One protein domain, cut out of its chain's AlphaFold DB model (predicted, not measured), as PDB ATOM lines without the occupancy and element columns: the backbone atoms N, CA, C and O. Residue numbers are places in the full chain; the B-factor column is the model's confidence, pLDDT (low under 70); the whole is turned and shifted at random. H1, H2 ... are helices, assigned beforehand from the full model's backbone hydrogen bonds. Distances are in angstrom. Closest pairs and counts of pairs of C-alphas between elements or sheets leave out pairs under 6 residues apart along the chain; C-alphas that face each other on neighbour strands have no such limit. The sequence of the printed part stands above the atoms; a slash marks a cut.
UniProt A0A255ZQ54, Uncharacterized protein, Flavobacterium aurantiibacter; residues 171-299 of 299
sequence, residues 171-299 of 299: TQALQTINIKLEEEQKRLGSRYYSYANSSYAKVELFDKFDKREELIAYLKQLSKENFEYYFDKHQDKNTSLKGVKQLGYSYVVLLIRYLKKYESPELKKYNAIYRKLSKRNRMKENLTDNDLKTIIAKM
ATOM      1  N   THR A 171     199.583 276.234 277.723       91.19
ATOM      2  CA  THR A 171     199.615 274.945 278.418       91.19
ATOM      3  C   THR A 171     198.201 274.532 278.808       91.19
ATOM      4  O   THR A 171     197.777 273.419 278.486       91.19
ATOM      5  N   GLN A 172     197.435 275.441 279.418       95.12
ATOM      6  CA  GLN A 172     196.058 275.158 279.813       95.12
ATOM      7  C   GLN A 172     195.121 275.022 278.609       95.12
ATOM      8  O   GLN A 172     194.235 274.162 278.619       95.12
ATOM      9  N   ALA A 173     195.339 275.789 277.537       93.00
ATOM     10  CA  ALA A 173     194.605 275.619 276.283       93.00
ATOM     11  C   ALA A 173     194.815 274.212 275.691       93.00
ATOM     12  O   ALA A 173     193.844 273.549 275.322       93.00
ATOM     13  N   LEU A 174     196.063 273.720 275.663       91.94
ATOM     14  CA  LEU A 174     196.382 272.376 275.173       91.94
ATOM     15  C   LEU A 174     195.760 271.279 276.049       91.94
ATOM     16  O   LEU A 174     195.211 270.309 275.527       91.94
ATOM     17  N   GLN A 175     195.813 271.425 277.374       94.88
ATOM     18  CA  GLN A 175     195.148 270.487 278.283       94.88
ATOM     19  C   GLN A 175     193.632 270.466 278.055       94.88
ATOM     20  O   GLN A 175     193.039 269.397 277.933       94.88
ATOM     21  N   THR A 176     193.017 271.642 277.923       95.06
ATOM     22  CA  THR A 176     191.565 271.774 277.735       95.06
ATOM     23  C   THR A 176     191.106 271.139 276.426       95.06
ATOM     24  O   THR A 176     190.132 270.386 276.421       95.06
ATOM     25  N   ILE A 177     191.817 271.380 275.317       93.94
ATOM     26  CA  ILE A 177     191.447 270.783 274.028       93.94
ATOM     27  C   ILE A 177     191.663 269.265 274.015       93.94
ATOM     28  O   ILE A 177     190.885 268.557 273.384       93.94
ATOM     29  N   ASN A 178     192.657 268.741 274.743       93.69
ATOM     30  CA  ASN A 178     192.836 267.294 274.896       93.69
ATOM     31  C   ASN A 178     191.651 266.656 275.627       93.69
ATOM     32  O   ASN A 178     191.076 265.702 275.112       93.69
ATOM     33  N   ILE A 179     191.229 267.236 276.757       94.62
ATOM     34  CA  ILE A 179     190.041 266.775 277.492       94.62
ATOM     35  C   ILE A 179     188.811 266.814 276.576       94.62
ATOM     36  O   ILE A 179     188.045 265.856 276.513       94.62
ATOM     37  N   LYS A 180     188.638 267.895 275.806       93.06
ATOM     38  CA  LYS A 180     187.521 268.014 274.864       93.06
ATOM     39  C   LYS A 180     187.533 266.923 273.797       93.06
ATOM     40  O   LYS A 180     186.481 266.358 273.518       93.06
ATOM     41  N   LEU A 181     188.692 266.612 273.223       91.44
ATOM     42  CA  LEU A 181     188.829 265.544 272.230       91.44
ATOM     43  C   LEU A 181     188.478 264.172 272.820       91.44
ATOM     44  O   LEU A 181     187.764 263.405 272.177       91.44
ATOM     45  N   GLU A 182     188.910 263.886 274.049       92.38
ATOM     46  CA  GLU A 182     188.546 262.651 274.755       92.38
ATOM     47  C   GLU A 182     187.029 262.553 274.979       92.38
ATOM     48  O   GLU A 182     186.428 261.511 274.714       92.38
ATOM     49  N   GLU A 183     186.382 263.639 275.408       90.31
ATOM     50  CA  GLU A 183     184.926 263.687 275.587       90.31
ATOM     51  C   GLU A 183     184.164 263.577 274.254       90.31
ATOM     52  O   GLU A 183     183.149 262.879 274.169       90.31
ATOM     53  N   GLU A 184     184.651 264.211 273.179       89.75
ATOM     54  CA  GLU A 184     184.088 264.053 271.831       89.75
ATOM     55  C   GLU A 184     184.174 262.600 271.369       89.75
ATOM     56  O   GLU A 184     183.197 262.072 270.832       89.75
ATOM     57  N   GLN A 185     185.313 261.946 271.599       89.31
ATOM     58  CA  GLN A 185     185.526 260.555 271.229       89.31
ATOM     59  C   GLN A 185     184.609 259.617 272.018       89.31
ATOM     60  O   GLN A 185     183.966 258.758 271.411       89.31
ATOM     61  N   LYS A 186     184.472 259.810 273.338       89.81
ATOM     62  CA  LYS A 186     183.534 259.042 274.176       89.81
ATOM     63  C   LYS A 186     182.091 259.198 273.695       89.81
ATOM     64  O   LYS A 186     181.390 258.205 273.529       89.81
ATOM     65  N   ARG A 187     181.652 260.436 273.431       85.81
ATOM     66  CA  ARG A 187     180.266 260.736 273.037       85.81
ATOM     67  C   ARG A 187     179.924 260.241 271.636       85.81
ATOM     68  O   ARG A 187     178.828 259.741 271.396       85.81
ATOM     69  N   LEU A 188     180.813 260.475 270.675       84.81
ATOM     70  CA  LEU A 188     180.544 260.185 269.269       84.81
ATOM     71  C   LEU A 188     180.881 258.740 268.903       84.81
ATOM     72  O   LEU A 188     180.366 258.242 267.898       84.81
ATOM     73  N   GLY A 189     181.747 258.085 269.680       85.81
ATOM     74  CA  GLY A 189     182.282 256.769 269.372       85.81
ATOM     75  C   GLY A 189     182.808 256.733 267.941       85.81
ATOM     76  O   GLY A 189     183.654 257.524 267.533       85.81
ATOM     77  N   SER A 190     182.222 255.861 267.131       78.38
ATOM     78  CA  SER A 190     182.582 255.670 265.728       78.38
ATOM     79  C   SER A 190     182.325 256.905 264.837       78.38
ATOM     80  O   SER A 190     183.006 257.112 263.832       78.38
ATOM     81  N   ARG A 191     181.396 257.793 265.230       79.25
ATOM     82  CA  ARG A 191     181.101 259.051 264.517       79.25
ATOM     83  C   ARG A 191     182.170 260.125 264.726       79.25
ATOM     84  O   ARG A 191     182.169 261.103 263.981       79.25
ATOM     85  N   TYR A 192     183.076 259.960 265.693       83.50
ATOM     86  CA  TYR A 192     184.149 260.917 265.982       83.50
ATOM     87  C   TYR A 192     184.964 261.252 264.724       83.50
ATOM     88  O   TYR A 192     185.155 262.418 264.380       83.50
ATOM     89  N   TYR A 193     185.298 260.224 263.942       79.38
ATOM     90  CA  TYR A 193     186.050 260.334 262.691       79.38
ATOM     91  C   TYR A 193     185.315 261.077 261.564       79.38
ATOM     92  O   TYR A 193     185.864 261.269 260.486       79.38
ATOM     93  N   SER A 194     184.063 261.497 261.765       74.06
ATOM     94  CA  SER A 194     183.310 262.302 260.791       74.06
ATOM     95  C   SER A 194     183.134 263.769 261.198       74.06
ATOM     96  O   SER A 194     182.742 264.565 260.349       74.06
ATOM     97  N   TYR A 195     183.403 264.141 262.459       69.50
ATOM     98  CA  TYR A 195     182.978 265.433 263.031       69.50
ATOM     99  C   TYR A 195     184.019 266.127 263.934       69.50
ATOM    100  O   TYR A 195     183.660 267.049 264.664       69.50
ATOM    101  N   ALA A 196     185.292 265.717 263.908       67.62
ATOM    102  CA  ALA A 196     186.322 266.196 264.840       67.62
ATOM    103  C   ALA A 196     186.803 267.645 264.569       67.62
ATOM    104  O   ALA A 196     187.944 267.882 264.166       67.62
ATOM    105  N   ASN A 197     185.940 268.637 264.807       73.31
ATOM    106  CA  ASN A 197     186.266 270.063 264.682       73.31
ATOM    107  C   ASN A 197     187.366 270.495 265.670       73.31
ATOM    108  O   ASN A 197     188.226 271.303 265.321       73.31
ATOM    109  N   SER A 198     187.390 269.917 266.875       82.31
ATOM    110  CA  SER A 198     188.377 270.236 267.917       82.31
ATOM    111  C   SER A 198     189.810 269.837 267.540       82.31
ATOM    112  O   SER A 198     190.770 270.448 268.013       82.31
ATOM    113  N   SER A 199     189.983 268.880 266.621       86.38
ATOM    114  CA  SER A 199     191.303 268.488 266.111       86.38
ATOM    115  C   SER A 199     191.982 269.624 265.346       86.38
ATOM    116  O   SER A 199     193.197 269.792 265.444       86.38
ATOM    117  N   TYR A 200     191.210 270.445 264.624       87.00
ATOM    118  CA  TYR A 200     191.745 271.616 263.925       87.00
ATOM    119  C   TYR A 200     192.225 272.689 264.901       87.00
ATOM    120  O   TYR A 200     193.307 273.235 264.705       87.00
ATOM    121  N   ALA A 201     191.484 272.925 265.989       86.75
ATOM    122  CA  ALA A 201     191.903 273.865 267.027       86.75
ATOM    123  C   ALA A 201     193.244 273.445 267.653       86.75
ATOM    124  O   ALA A 201     194.135 274.271 267.821       86.75
ATOM    125  N   LYS A 202     193.441 272.145 267.919       90.94
ATOM    126  CA  LYS A 202     194.725 271.621 268.420       90.94
ATOM    127  C   LYS A 202     195.863 271.745 267.396       90.94
ATOM    128  O   LYS A 202     196.990 272.055 267.776       90.94
ATOM    129  N   VAL A 203     195.580 271.548 266.107       90.56
ATOM    130  CA  VAL A 203     196.541 271.776 265.010       90.56
ATOM    131  C   VAL A 203     196.999 273.236 264.962       90.56
ATOM    132  O   VAL A 203     198.199 273.497 264.888       90.56
ATOM    133  N   GLU A 204     196.064 274.184 265.021       87.50
ATOM    134  CA  GLU A 204     196.368 275.621 265.043       87.50
ATOM    135  C   GLU A 204     197.164 276.005 266.292       87.50
ATOM    136  O   GLU A 204     198.106 276.793 266.216       87.50
ATOM    137  N   LEU A 205     196.832 275.391 267.428       88.12
ATOM    138  CA  LEU A 205     197.531 275.594 268.685       88.12
ATOM    139  C   LEU A 205     199.005 275.152 268.596       88.12
ATOM    140  O   LEU A 205     199.900 275.911 268.959       88.12
ATOM    141  N   PHE A 206     199.280 273.957 268.059       89.31
ATOM    142  CA  PHE A 206     200.662 273.512 267.864       89.31
ATOM    143  C   PHE A 206     201.443 274.404 266.896       89.31
ATOM    144  O   PHE A 206     202.618 274.675 267.144       89.31
ATOM    145  N   ASP A 207     200.795 274.889 265.831       83.19
ATOM    146  CA  ASP A 207     201.416 275.816 264.882       83.19
ATOM    147  C   ASP A 207     201.864 277.119 265.556       83.19
ATOM    148  O   ASP A 207     202.923 277.659 265.240       83.19
ATOM    149  N   LYS A 208     201.083 277.609 266.525       82.19
ATOM    150  CA  LYS A 208     201.415 278.813 267.295       82.19
ATOM    151  C   LYS A 208     202.568 278.620 268.285       82.19
ATOM    152  O   LYS A 208     203.216 279.610 268.610       82.19
ATOM    153  N   PHE A 209     202.848 277.395 268.737       78.94
ATOM    154  CA  PHE A 209     203.930 277.104 269.701       78.94
ATOM    155  C   PHE A 209     205.218 276.609 269.081       78.94
ATOM    156  O   PHE A 209     206.094 276.152 269.808       78.94
ATOM    157  N   ASP A 210     205.315 276.640 267.755       81.06
ATOM    158  CA  ASP A 210     206.449 276.058 267.049       81.06
ATOM    159  C   ASP A 210     206.686 274.579 267.427       81.06
ATOM    160  O   ASP A 210     207.797 274.060 267.343       81.06
ATOM    161  N   LYS A 211     205.617 273.869 267.826       84.62
ATOM    162  CA  LYS A 211     205.628 272.438 268.172       84.62
ATOM    163  C   LYS A 211     205.579 271.587 266.913       84.62
ATOM    164  O   LYS A 211     204.620 270.858 266.654       84.62
ATOM    165  N   ARG A 212     206.575 271.781 266.048       90.81
ATOM    166  CA  ARG A 212     206.596 271.250 264.676       90.81
ATOM    167  C   ARG A 212     206.533 269.730 264.669       90.81
ATOM    168  O   ARG A 212     205.767 269.154 263.898       90.81
ATOM    169  N   GLU A 213     207.333 269.095 265.519       91.25
ATOM    170  CA  GLU A 213     207.429 267.640 265.591       91.25
ATOM    171  C   GLU A 213     206.134 267.036 266.136       91.25
ATOM    172  O   GLU A 213     205.585 266.122 265.520       91.25
ATOM    173  N   GLU A 214     205.577 267.601 267.210       93.00
ATOM    174  CA  GLU A 214     204.311 267.143 267.782       93.00
ATOM    175  C   GLU A 214     203.133 267.388 266.837       93.00
ATOM    176  O   GLU A 214     202.251 266.538 266.728       93.00
ATOM    177  N   LEU A 215     203.130 268.503 266.102       93.31
ATOM    178  CA  LEU A 215     202.131 268.785 265.075       93.31
ATOM    179  C   LEU A 215     202.179 267.755 263.944       93.31
ATOM    180  O   LEU A 215     201.143 267.218 263.550       93.31
ATOM    181  N   ILE A 216     203.375 267.477 263.421       92.94
ATOM    182  CA  ILE A 216     203.576 266.482 262.363       92.94
ATOM    183  C   ILE A 216     203.147 265.097 262.863       92.94
ATOM    184  O   ILE A 216     202.400 264.409 262.165       92.94
ATOM    185  N   ALA A 217     203.571 264.702 264.066       93.69
ATOM    186  CA  ALA A 217     203.202 263.428 264.675       93.69
ATOM    187  C   ALA A 217     201.683 263.312 264.878       93.69
ATOM    188  O   ALA A 217     201.078 262.314 264.488       93.69
ATOM    189  N   TYR A 218     201.046 264.363 265.395       94.38
ATOM    190  CA  TYR A 218     199.604 264.394 265.619       94.38
ATOM    191  C   TYR A 218     198.806 264.317 264.312       94.38
ATOM    192  O   TYR A 218     197.837 263.567 264.220       94.38
ATOM    193  N   LEU A 219     199.229 265.022 263.257       93.69
ATOM    194  CA  LEU A 219     198.575 264.952 261.946       93.69
ATOM    195  C   LEU A 219     198.738 263.584 261.269       93.69
ATOM    196  O   LEU A 219     197.812 263.128 260.591       93.69
ATOM    197  N   LYS A 220     199.889 262.922 261.452       92.81
ATOM    198  CA  LYS A 220     200.091 261.527 261.029       92.81
ATOM    199  C   LYS A 220     199.125 260.601 261.760       92.81
ATOM    200  O   LYS A 220     198.413 259.850 261.100       92.81
ATOM    201  N   GLN A 221     199.051 260.711 263.087       93.31
ATOM    202  CA  GLN A 221     198.140 259.919 263.913       93.31
ATOM    203  C   GLN A 221     196.681 260.112 263.482       93.31
ATOM    204  O   GLN A 221     196.018 259.136 263.141       93.31
ATOM    205  N   LEU A 222     196.207 261.359 263.384       91.62
ATOM    206  CA  LEU A 222     194.836 261.660 262.964       91.62
ATOM    207  C   LEU A 222     194.516 261.088 261.581       91.62
ATOM    208  O   LEU A 222     193.446 260.520 261.369       91.62
ATOM    209  N   SER A 223     195.439 261.237 260.629       90.12
ATOM    210  CA  SER A 223     195.272 260.700 259.278       90.12
ATOM    211  C   SER A 223     195.169 259.174 259.301       90.12
ATOM    212  O   SER A 223     194.264 258.614 258.682       90.12
ATOM    213  N   LYS A 224     196.074 258.512 260.032       90.56
ATOM    214  CA  LYS A 224     196.127 257.057 260.177       90.56
ATOM    215  C   LYS A 224     194.841 256.511 260.793       90.56
ATOM    216  O   LYS A 224     194.179 255.711 260.144       90.56
ATOM    217  N   GLU A 225     194.434 257.012 261.957       90.25
ATOM    218  CA  GLU A 225     193.231 256.550 262.663       90.25
ATOM    219  C   GLU A 225     191.958 256.726 261.819       90.25
ATOM    220  O   GLU A 225     191.119 255.827 261.751       90.25
ATOM    221  N   ASN A 226     191.824 257.854 261.104       90.12
ATOM    222  CA  ASN A 226     190.669 258.089 260.232       90.12
ATOM    223  C   ASN A 226     190.612 257.084 259.079       90.12
ATOM    224  O   ASN A 226     189.535 256.581 258.749       90.12
ATOM    225  N   PHE A 227     191.747 256.787 258.443       90.06
ATOM    226  CA  PHE A 227     191.745 255.826 257.349       90.06
ATOM    227  C   PHE A 227     191.661 254.374 257.815       90.06
ATOM    228  O   PHE A 227     191.019 253.578 257.134       90.06
ATOM    229  N   GLU A 228     192.260 254.018 258.950       89.88
ATOM    230  CA  GLU A 228     192.086 252.697 259.562       89.88
ATOM    231  C   GLU A 228     190.608 252.449 259.868       89.88
ATOM    232  O   GLU A 228     190.063 251.432 259.442       89.88
ATOM    233  N   TYR A 229     189.923 253.426 260.471       89.25
ATOM    234  CA  TYR A 229     188.478 253.354 260.677       89.25
ATOM    235  C   TYR A 229     187.703 253.258 259.353       89.25
ATOM    236  O   TYR A 229     186.789 252.442 259.222       89.25
ATOM    237  N   TYR A 230     188.060 254.074 258.351       90.19
ATOM    238  CA  TYR A 230     187.451 254.000 257.019       90.19
ATOM    239  C   TYR A 230     187.567 252.591 256.439       90.19
ATOM    240  O   TYR A 230     186.563 252.056 255.985       90.19
ATOM    241  N   PHE A 231     188.753 251.979 256.470       90.06
ATOM    242  CA  PHE A 231     188.981 250.658 255.890       90.06
ATOM    243  C   PHE A 231     188.325 249.528 256.678       90.06
ATOM    244  O   PHE A 231     187.793 248.614 256.047       90.06
ATOM    245  N   ASP A 232     188.305 249.612 258.011       88.88
ATOM    246  CA  ASP A 232     187.593 248.662 258.874       88.88
ATOM    247  C   ASP A 232     186.094 248.631 258.548       88.88
ATOM    248  O   ASP A 232     185.485 247.569 258.420       88.88
ATOM    249  N   LYS A 233     185.493 249.807 258.332       87.19
ATOM    250  CA  LYS A 233     184.057 249.929 258.053       87.19
ATOM    251  C   LYS A 233     183.696 249.910 256.572       87.19
ATOM    252  O   LYS A 233     182.516 249.809 256.263       87.19
ATOM    253  N   HIS A 234     184.654 249.982 255.644       81.56
ATOM    254  CA  HIS A 234     184.378 250.138 254.203       81.56
ATOM    255  C   HIS A 234     183.517 249.018 253.603       81.56
ATOM    256  O   HIS A 234     182.868 249.210 252.577       81.56
ATOM    257  N   GLN A 235     183.513 247.838 254.222       78.19
ATOM    258  CA  GLN A 235     182.697 246.709 253.776       78.19
ATOM    259  C   GLN A 235     181.245 246.770 254.281       78.19
ATOM    260  O   GLN A 235     180.391 246.046 253.768       78.19
ATOM    261  N   ASP A 236     180.945 247.643 255.243       81.38
ATOM    262  CA  ASP A 236     179.601 247.843 255.774       81.38
ATOM    263  C   ASP A 236     178.791 248.785 254.872       81.38
ATOM    264  O   ASP A 236     178.992 250.002 254.838       81.38
ATOM    265  N   LYS A 237     177.824 248.210 254.151       71.62
ATOM    266  CA  LYS A 237     176.937 248.935 253.228       71.62
ATOM    267  C   LYS A 237     176.010 249.940 253.925       71.62
ATOM    268  O   LYS A 237     175.460 250.801 253.243       71.62
ATOM    269  N   ASN A 238     175.840 249.855 255.247       69.31
ATOM    270  CA  ASN A 238     174.937 250.722 256.009       69.31
ATOM    271  C   ASN A 238     175.628 251.959 256.602       69.31
ATOM    272  O   ASN A 238     174.954 252.829 257.159       69.31
ATOM    273  N   THR A 239     176.952 252.081 256.462       69.69
ATOM    274  CA  THR A 239     177.714 253.191 257.042       69.69
ATOM    275  C   THR A 239     178.172 254.173 255.957       69.69
ATOM    276  O   THR A 239     178.999 253.862 255.103       69.69
ATOM    277  N   SER A 240     177.675 255.416 255.997       77.19
ATOM    278  CA  SER A 240     178.176 256.488 255.121       77.19
ATOM    279  C   SER A 240     179.573 256.939 255.564       77.19
ATOM    280  O   SER A 240     179.719 257.781 256.449       77.19
ATOM    281  N   LEU A 241     180.610 256.434 254.896       83.94
ATOM    282  CA  LEU A 241     182.018 256.719 255.216       83.94
ATOM    283  C   LEU A 241     182.630 257.885 254.438       83.94
ATOM    284  O   LEU A 241     183.806 258.205 254.612       83.94
ATOM    285  N   LYS A 242     181.835 258.554 253.595       82.94
ATOM    286  CA  LYS A 242     182.291 259.699 252.797       82.94
ATOM    287  C   LYS A 242     182.900 260.799 253.674       82.94
ATOM    288  O   LYS A 242     183.946 261.337 253.323       82.94
ATOM    289  N   GLY A 243     182.266 261.091 254.814       81.75
ATOM    290  CA  GLY A 243     182.744 262.080 255.785       81.75
ATOM    291  C   GLY A 243     184.100 261.705 256.378       81.75
ATOM    292  O   GLY A 243     185.022 262.514 256.330       81.75
ATOM    293  N   VAL A 244     184.256 260.454 256.825       85.88
ATOM    294  CA  VAL A 244     185.522 259.961 257.388       85.88
ATOM    295  C   VAL A 244     186.652 260.009 256.370       85.88
ATOM    296  O   VAL A 244     187.723 260.546 256.646       85.88
ATOM    297  N   LYS A 245     186.400 259.502 255.159       85.62
ATOM    298  CA  LYS A 245     187.387 259.520 254.077       85.62
ATOM    299  C   LYS A 245     187.842 260.952 253.784       85.62
ATOM    300  O   LYS A 245     189.036 261.222 253.681       85.62
ATOM    301  N   GLN A 246     186.891 261.886 253.694       84.00
ATOM    302  CA  GLN A 246     187.164 263.303 253.456       84.00
ATOM    303  C   GLN A 246     187.942 263.957 254.608       84.00
ATOM    304  O   GLN A 246     188.823 264.786 254.352       84.00
ATOM    305  N   LEU A 247     187.645 263.601 255.856       85.56
ATOM    306  CA  LEU A 247     188.349 264.138 257.015       85.56
ATOM    307  C   LEU A 247     189.794 263.625 257.072       85.56
ATOM    308  O   LEU A 247     190.716 264.435 257.156       85.56
ATOM    309  N   GLY A 248     190.005 262.319 256.878       88.38
ATOM    310  CA  GLY A 248     191.340 261.726 256.735       88.38
ATOM    311  C   GLY A 248     192.164 262.397 255.631       88.38
ATOM    312  O   GLY A 248     193.319 262.766 255.848       88.38
ATOM    313  N   TYR A 249     191.560 262.672 254.466       85.75
ATOM    314  CA  TYR A 249     192.229 263.442 253.408       85.75
ATOM    315  C   TYR A 249     192.621 264.849 253.846       85.75
ATOM    316  O   TYR A 249     193.706 265.320 253.503       85.75
ATOM    317  N   SER A 250     191.749 265.527 254.588       86.69
ATOM    318  CA  SER A 250     192.011 266.886 255.060       86.69
ATOM    319  C   SER A 250     193.236 266.914 255.982       86.69
ATOM    320  O   SER A 250     194.082 267.798 255.840       86.69
ATOM    321  N   TYR A 251     193.411 265.894 256.827       90.62
ATOM    322  CA  TYR A 251     194.603 265.746 257.666       90.62
ATOM    323  C   TYR A 251     195.878 265.441 256.869       90.62
ATOM    324  O   TYR A 251     196.912 266.038 257.159       90.62
ATOM    325  N   VAL A 252     195.820 264.627 255.807       89.00
ATOM    326  CA  VAL A 252     196.974 264.415 254.903       89.00
ATOM    327  C   VAL A 252     197.402 265.719 254.235       89.00
ATOM    328  O   VAL A 252     198.593 266.011 254.117       89.00
ATOM    329  N   VAL A 253     196.434 266.517 253.784       87.19
ATOM    330  CA  VAL A 253     196.704 267.811 253.151       87.19
ATOM    331  C   VAL A 253     197.357 268.765 254.146       87.19
ATOM    332  O   VAL A 253     198.341 269.422 253.795       87.19
ATOM    333  N   LEU A 254     196.853 268.819 255.381       90.50
ATOM    334  CA  LEU A 254     197.472 269.595 256.453       90.50
ATOM    335  C   LEU A 254     198.888 269.101 256.758       90.50
ATOM    336  O   LEU A 254     199.803 269.919 256.796       90.50
ATOM    337  N   LEU A 255     199.095 267.788 256.884       92.44
ATOM    338  CA  LEU A 255     200.410 267.189 257.108       92.44
ATOM    339  C   LEU A 255     201.402 267.643 256.035       92.44
ATOM    340  O   LEU A 255     202.453 268.181 256.358       92.44
ATOM    341  N   ILE A 256     201.055 267.498 254.755       89.88
ATOM    342  CA  ILE A 256     201.935 267.895 253.648       89.88
ATOM    343  C   ILE A 256     202.188 269.407 253.646       89.88
ATOM    344  O   ILE A 256     203.315 269.840 253.393       89.88
ATOM    345  N   ARG A 257     201.165 270.219 253.945       90.31
ATOM    346  CA  ARG A 257     201.314 271.674 254.069       90.31
ATOM    347  C   ARG A 257     202.331 272.028 255.152       90.31
ATOM    348  O   ARG A 257     203.202 272.850 254.885       90.31
ATOM    349  N   TYR A 258     202.253 271.399 256.322       92.75
ATOM    350  CA  TYR A 258     203.176 271.660 257.425       92.75
ATOM    351  C   TYR A 258     204.570 271.079 257.187       92.75
ATOM    352  O   TYR A 258     205.552 271.769 257.435       92.75
ATOM    353  N   LEU A 259     204.687 269.889 256.593       92.00
ATOM    354  CA  LEU A 259     205.976 269.346 256.152       92.00
ATOM    355  C   LEU A 259     206.684 270.297 255.179       92.00
ATOM    356  O   LEU A 259     207.893 270.475 255.276       92.00
ATOM    357  N   LYS A 260     205.936 270.932 254.267       90.69
ATOM    358  CA  LYS A 260     206.472 271.963 253.371       90.69
ATOM    359  C   LYS A 260     206.819 273.252 254.116       90.69
ATOM    360  O   LYS A 260     207.903 273.774 253.898       90.69
ATOM    361  N   LYS A 261     205.916 273.756 254.969       91.88
ATOM    362  CA  LYS A 261     206.122 274.979 255.770       91.88
ATOM    363  C   LYS A 261     207.409 274.898 256.595       91.88
ATOM    364  O   LYS A 261     208.110 275.892 256.707       91.88
ATOM    365  N   TYR A 262     207.705 273.721 257.139       92.50
ATOM    366  CA  TYR A 262     208.851 273.479 258.012       92.50
ATOM    367  C   TYR A 262     210.052 272.841 257.317       92.50
ATOM    368  O   TYR A 262     210.955 272.376 258.004       92.50
ATOM    369  N   GLU A 263     210.045 272.768 255.981       92.19
ATOM    370  CA  GLU A 263     211.129 272.171 255.186       92.19
ATOM    371  C   GLU A 263     211.546 270.773 255.677       92.19
ATOM    372  O   GLU A 263     212.706 270.368 255.608       92.19
ATOM    373  N   SER A 264     210.576 270.007 256.185       91.00
ATOM    374  CA  SER A 264     210.848 268.727 256.824       91.00
ATOM    375  C   SER A 264     211.445 267.738 255.814       91.00
ATOM    376  O   SER A 264     210.878 267.545 254.727       91.00
ATOM    377  N   PRO A 265     212.527 267.017 256.166       89.69
ATOM    378  CA  PRO A 265     213.119 266.005 255.291       89.69
ATOM    379  C   PRO A 265     212.138 264.864 254.983       89.69
ATOM    380  O   PRO A 265     212.248 264.199 253.948       89.69
ATOM    381  N   GLU A 266     211.131 264.669 255.840       90.00
ATOM    382  CA  GLU A 266     210.073 263.686 255.635       90.00
ATOM    383  C   GLU A 266     209.175 264.005 254.438       90.00
ATOM    384  O   GLU A 266     208.566 263.086 253.892       90.00
ATOM    385  N   LEU A 267     209.142 265.254 253.950       89.38
ATOM    386  CA  LEU A 267     208.384 265.621 252.751       89.38
ATOM    387  C   LEU A 267     208.732 264.715 251.558       89.38
ATOM    388  O   LEU A 267     207.850 264.348 250.781       89.38
ATOM    389  N   LYS A 268     209.992 264.256 251.459       88.81
ATOM    390  CA  LYS A 268     210.438 263.312 250.420       88.81
ATOM    391  C   LYS A 268     209.643 262.004 250.427       88.81
ATOM    392  O   LYS A 268     209.322 261.497 249.352       88.81
ATOM    393  N   LYS A 269     209.258 261.499 251.605       86.31
ATOM    394  CA  LYS A 269     208.434 260.285 251.757       86.31
ATOM    395  C   LYS A 269     207.035 260.475 251.160       86.31
ATOM    396  O   LYS A 269     206.470 259.539 250.585       86.31
ATOM    397  N   TYR A 270     206.515 261.703 251.235       83.50
ATOM    398  CA  TYR A 270     205.174 262.083 250.784       83.50
ATOM    399  C   TYR A 270     205.148 262.767 249.405       83.50
ATOM    400  O   TYR A 270     204.073 263.079 248.897       83.50
ATOM    401  N   ASN A 271     206.295 262.949 248.739       79.06
ATOM    402  CA  ASN A 271     206.401 263.680 247.468       79.06
ATOM    403  C   ASN A 271     205.510 263.122 246.349       79.06
ATOM    404  O   ASN A 271     204.934 263.889 245.579       79.06
ATOM    405  N   ALA A 272     205.378 261.797 246.244       78.25
ATOM    406  CA  ALA A 272     204.502 261.181 245.245       78.25
ATOM    407  C   ALA A 272     203.028 261.567 245.473       78.25
ATOM    408  O   ALA A 272     202.316 261.896 244.526       78.25
ATOM    409  N   ILE A 273     202.602 261.595 246.736       75.12
ATOM    410  CA  ILE A 273     201.247 261.971 247.157       75.12
ATOM    411  C   ILE A 273     201.040 263.471 246.941       75.12
ATOM    412  O   ILE A 273     200.059 263.877 246.321       75.12
ATOM    413  N   TYR A 274     202.011 264.292 247.345       74.56
ATOM    414  CA  TYR A 274     202.005 265.732 247.103       74.56
ATOM    415  C   TYR A 274     201.883 266.074 245.613       74.56
ATOM    416  O   TYR A 274     201.071 266.917 245.240       74.56
ATOM    417  N   ARG A 275     202.635 265.402 244.731       78.25
ATOM    418  CA  ARG A 275     202.544 265.604 243.272       78.25
ATOM    419  C   ARG A 275     201.166 265.238 242.719       78.25
ATOM    420  O   ARG A 275     200.685 265.918 241.817       78.25
ATOM    421  N   LYS A 276     200.525 264.191 243.247       75.06
ATOM    422  CA  LYS A 276     199.151 263.824 242.866       75.06
ATOM    423  C   LYS A 276     198.134 264.871 243.340       75.06
ATOM    424  O   LYS A 276     197.257 265.242 242.567       75.06
ATOM    425  N   LEU A 277     198.289 265.385 244.562       71.06
ATOM    426  CA  LEU A 277     197.391 266.386 245.155       71.06
ATOM    427  C   LEU A 277     197.557 267.792 244.551       71.06
ATOM    428  O   LEU A 277     196.573 268.500 244.377       71.06
ATOM    429  N   SER A 278     198.781 268.198 244.207       67.25
ATOM    430  CA  SER A 278     199.095 269.545 243.692       67.25
ATOM    431  C   SER A 278     198.709 269.770 242.228       67.25
ATOM    432  O   SER A 278     198.476 270.906 241.831       67.25
ATOM    433  N   LYS A 279     198.620 268.713 241.411       66.00
ATOM    434  CA  LYS A 279     198.372 268.828 239.962       66.00
ATOM    435  C   LYS A 279     196.919 269.121 239.573       66.00
ATOM    436  O   LYS A 279     196.652 269.313 238.390       66.00
ATOM    437  N   ARG A 280     195.958 269.111 240.503       56.47
ATOM    438  CA  ARG A 280     194.531 269.273 240.176       56.47
ATOM    439  C   ARG A 280     193.831 270.100 241.253       56.47
ATOM    440  O   ARG A 280     193.735 269.664 242.393       56.47
ATOM    441  N   ASN A 281     193.265 271.245 240.868       53.12
ATOM    442  CA  ASN A 281     192.535 272.195 241.731       53.12
ATOM    443  C   ASN A 281     191.262 271.633 242.419       53.12
ATOM    444  O   ASN A 281     190.474 272.389 242.982       53.12
ATOM    445  N   ARG A 282     191.029 270.314 242.391       53.28
ATOM    446  CA  ARG A 282     189.897 269.636 243.038       53.28
ATOM    447  C   ARG A 282     190.384 268.355 243.724       53.28
ATOM    448  O   ARG A 282     190.405 267.277 243.139       53.28
ATOM    449  N   MET A 283     190.784 268.500 244.989       52.72
ATOM    450  CA  MET A 283     191.366 267.446 245.839       52.72
ATOM    451  C   MET A 283     190.401 266.299 246.214       52.72
ATOM    452  O   MET A 283     190.845 265.305 246.777       52.72
ATOM    453  N   LYS A 284     189.095 266.406 245.926       54.56
ATOM    454  CA  LYS A 284     188.065 265.521 246.505       54.56
ATOM    455  C   LYS A 284     187.832 264.186 245.779       54.56
ATOM    456  O   LYS A 284     187.159 263.338 246.349       54.56
ATOM    457  N   GLU A 285     188.367 263.975 244.573       55.09
ATOM    458  CA  GLU A 285     187.871 262.885 243.702       55.09
ATOM    459  C   GLU A 285     188.890 261.803 243.295       55.09
ATOM    460  O   GLU A 285     188.488 260.838 242.661       55.09
ATOM    461  N   ASN A 286     190.185 261.895 243.641       61.78
ATOM    462  CA  ASN A 286     191.201 261.160 242.857       61.78
ATOM    463  C   ASN A 286     192.237 260.303 243.608       61.78
ATOM    464  O   ASN A 286     193.089 259.714 242.944       61.78
ATOM    465  N   LEU A 287     192.228 260.215 244.941       69.94
ATOM    466  CA  LEU A 287     193.088 259.240 245.628       69.94
ATOM    467  C   LEU A 287     192.348 257.905 245.720       69.94
ATOM    468  O   LEU A 287     191.285 257.822 246.332       69.94
ATOM    469  N   THR A 288     192.909 256.867 245.103       81.25
ATOM    470  CA  THR A 288     192.347 255.516 245.184       81.25
ATOM    471  C   THR A 288     192.552 254.935 246.582       81.25
ATOM    472  O   THR A 288     193.420 255.376 247.340       81.25
ATOM    473  N   ASP A 289     191.799 253.896 246.927       83.25
ATOM    474  CA  ASP A 289     191.994 253.177 248.189       83.25
ATOM    475  C   ASP A 289     193.399 252.552 248.284       83.25
ATOM    476  O   ASP A 289     193.975 252.479 249.368       83.25
ATOM    477  N   ASN A 290     194.012 252.196 247.151       84.94
ATOM    478  CA  ASN A 290     195.407 251.749 247.104       84.94
ATOM    479  C   ASN A 290     196.398 252.885 247.394       84.94
ATOM    480  O   ASN A 290     197.393 252.673 248.094       84.94
ATOM    481  N   ASP A 291     196.127 254.099 246.905       81.19
ATOM    482  CA  ASP A 291     196.933 255.271 247.256       81.19
ATOM    483  C   ASP A 291     196.862 255.549 248.761       81.19
ATOM    484  O   ASP A 291     197.889 255.796 249.391       81.19
ATOM    485  N   LEU A 292     195.665 255.449 249.344       80.00
ATOM    486  CA  LEU A 292     195.434 255.616 250.778       80.00
ATOM    487  C   LEU A 292     196.164 254.577 251.628       80.00
ATOM    488  O   LEU A 292     196.868 254.946 252.565       80.00
ATOM    489  N   LYS A 293     196.073 253.292 251.275       84.94
ATOM    490  CA  LYS A 293     196.826 252.226 251.958       84.94
ATOM    491  C   LYS A 293     198.333 252.473 251.902       84.94
ATOM    492  O   LYS A 293     199.026 252.307 252.899       84.94
ATOM    493  N   THR A 294     198.833 252.944 250.757       83.50
ATOM    494  CA  THR A 294     200.249 253.306 250.591       83.50
ATOM    495  C   THR A 294     200.647 254.497 251.466       83.50
ATOM    496  O   THR A 294     201.770 254.539 251.965       83.50
ATOM    497  N   ILE A 295     199.756 255.480 251.640       74.62
ATOM    498  CA  ILE A 295     199.970 256.630 252.530       74.62
ATOM    499  C   ILE A 295     200.090 256.158 253.981       74.62
ATOM    500  O   ILE A 295     201.060 256.514 254.642       74.62
ATOM    501  N   ILE A 296     199.144 255.340 254.443       80.94
ATOM    502  CA  ILE A 296     199.098 254.831 255.822       80.94
ATOM    503  C   ILE A 296     200.330 253.992 256.140       80.94
ATOM    504  O   ILE A 296     200.934 254.181 257.184       80.94
ATOM    505  N   ALA A 297     200.760 253.124 255.221       84.19
ATOM    506  CA  ALA A 297     201.955 252.300 255.410       84.19
ATOM    507  C   ALA A 297     203.255 253.117 255.567       84.19
ATOM    508  O   ALA A 297     204.278 252.577 255.977       84.19
ATOM    509  N   LYS A 298     203.236 254.405 255.201       78.50
ATOM    510  CA  LYS A 298     204.370 255.332 255.313       78.50
ATOM    511  C   LYS A 298     204.249 256.309 256.489       78.50
ATOM    512  O   LYS A 298     205.162 257.121 256.658       78.50
ATOM    513  N   MET A 299     203.126 256.308 257.212       81.19
ATOM    514  CA  MET A 299     202.884 257.123 258.411       81.19
ATOM    515  C   MET A 299     203.364 256.397 259.657       81.19
ATOM    516  O   MET A 299     204.076 257.071 260.430       81.19
TER     517      MET A 299
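AT A GLANCE: This is residues 171 to 299 of the 299 residues of an uncharacterized protein of Flavobacterium aurantiibacter (UniProt A0A255ZQ54). H1 to H4 make an up-and-down bundle, each running against the one before; H3 and H4 lie side by side between H1 with H2 and the short H5 with H6. The printed part has 129 residues with six named helices, all helix. The whole is compact, radius of gyration of the C-alphas 14.9 A, spans 40 by 40 by 25 A.

HOW THE PARTS SIT: Start at H1, residues 171 to 195; it touches H2, residues 197 to 208, closest C-alphas 181 and 198, 6.4 A. H3, residues 212 to 233, touches H4, residues 242 to 261, at a shallow tilt of 22 degrees, closest C-alphas 223 and 248, 4.8 A. H5, residues 267 to 278, touches H4; H6, residues 289 to 296, touches H3. Every O i to N i+4 pair is within hydrogen-bond range in H3, H4 and H6.

IN THESE COORDINATES: Find C-alpha 171 at (199.615, 274.945, 278.418), where H1 begins; H3 runs 31.7 A; H6 ends at C-alpha 296, (199.098, 254.831, 255.822).

THE WHOLE: The printed part has no cut; pLDDT is under 70 at, for instance, residues 278 to 287.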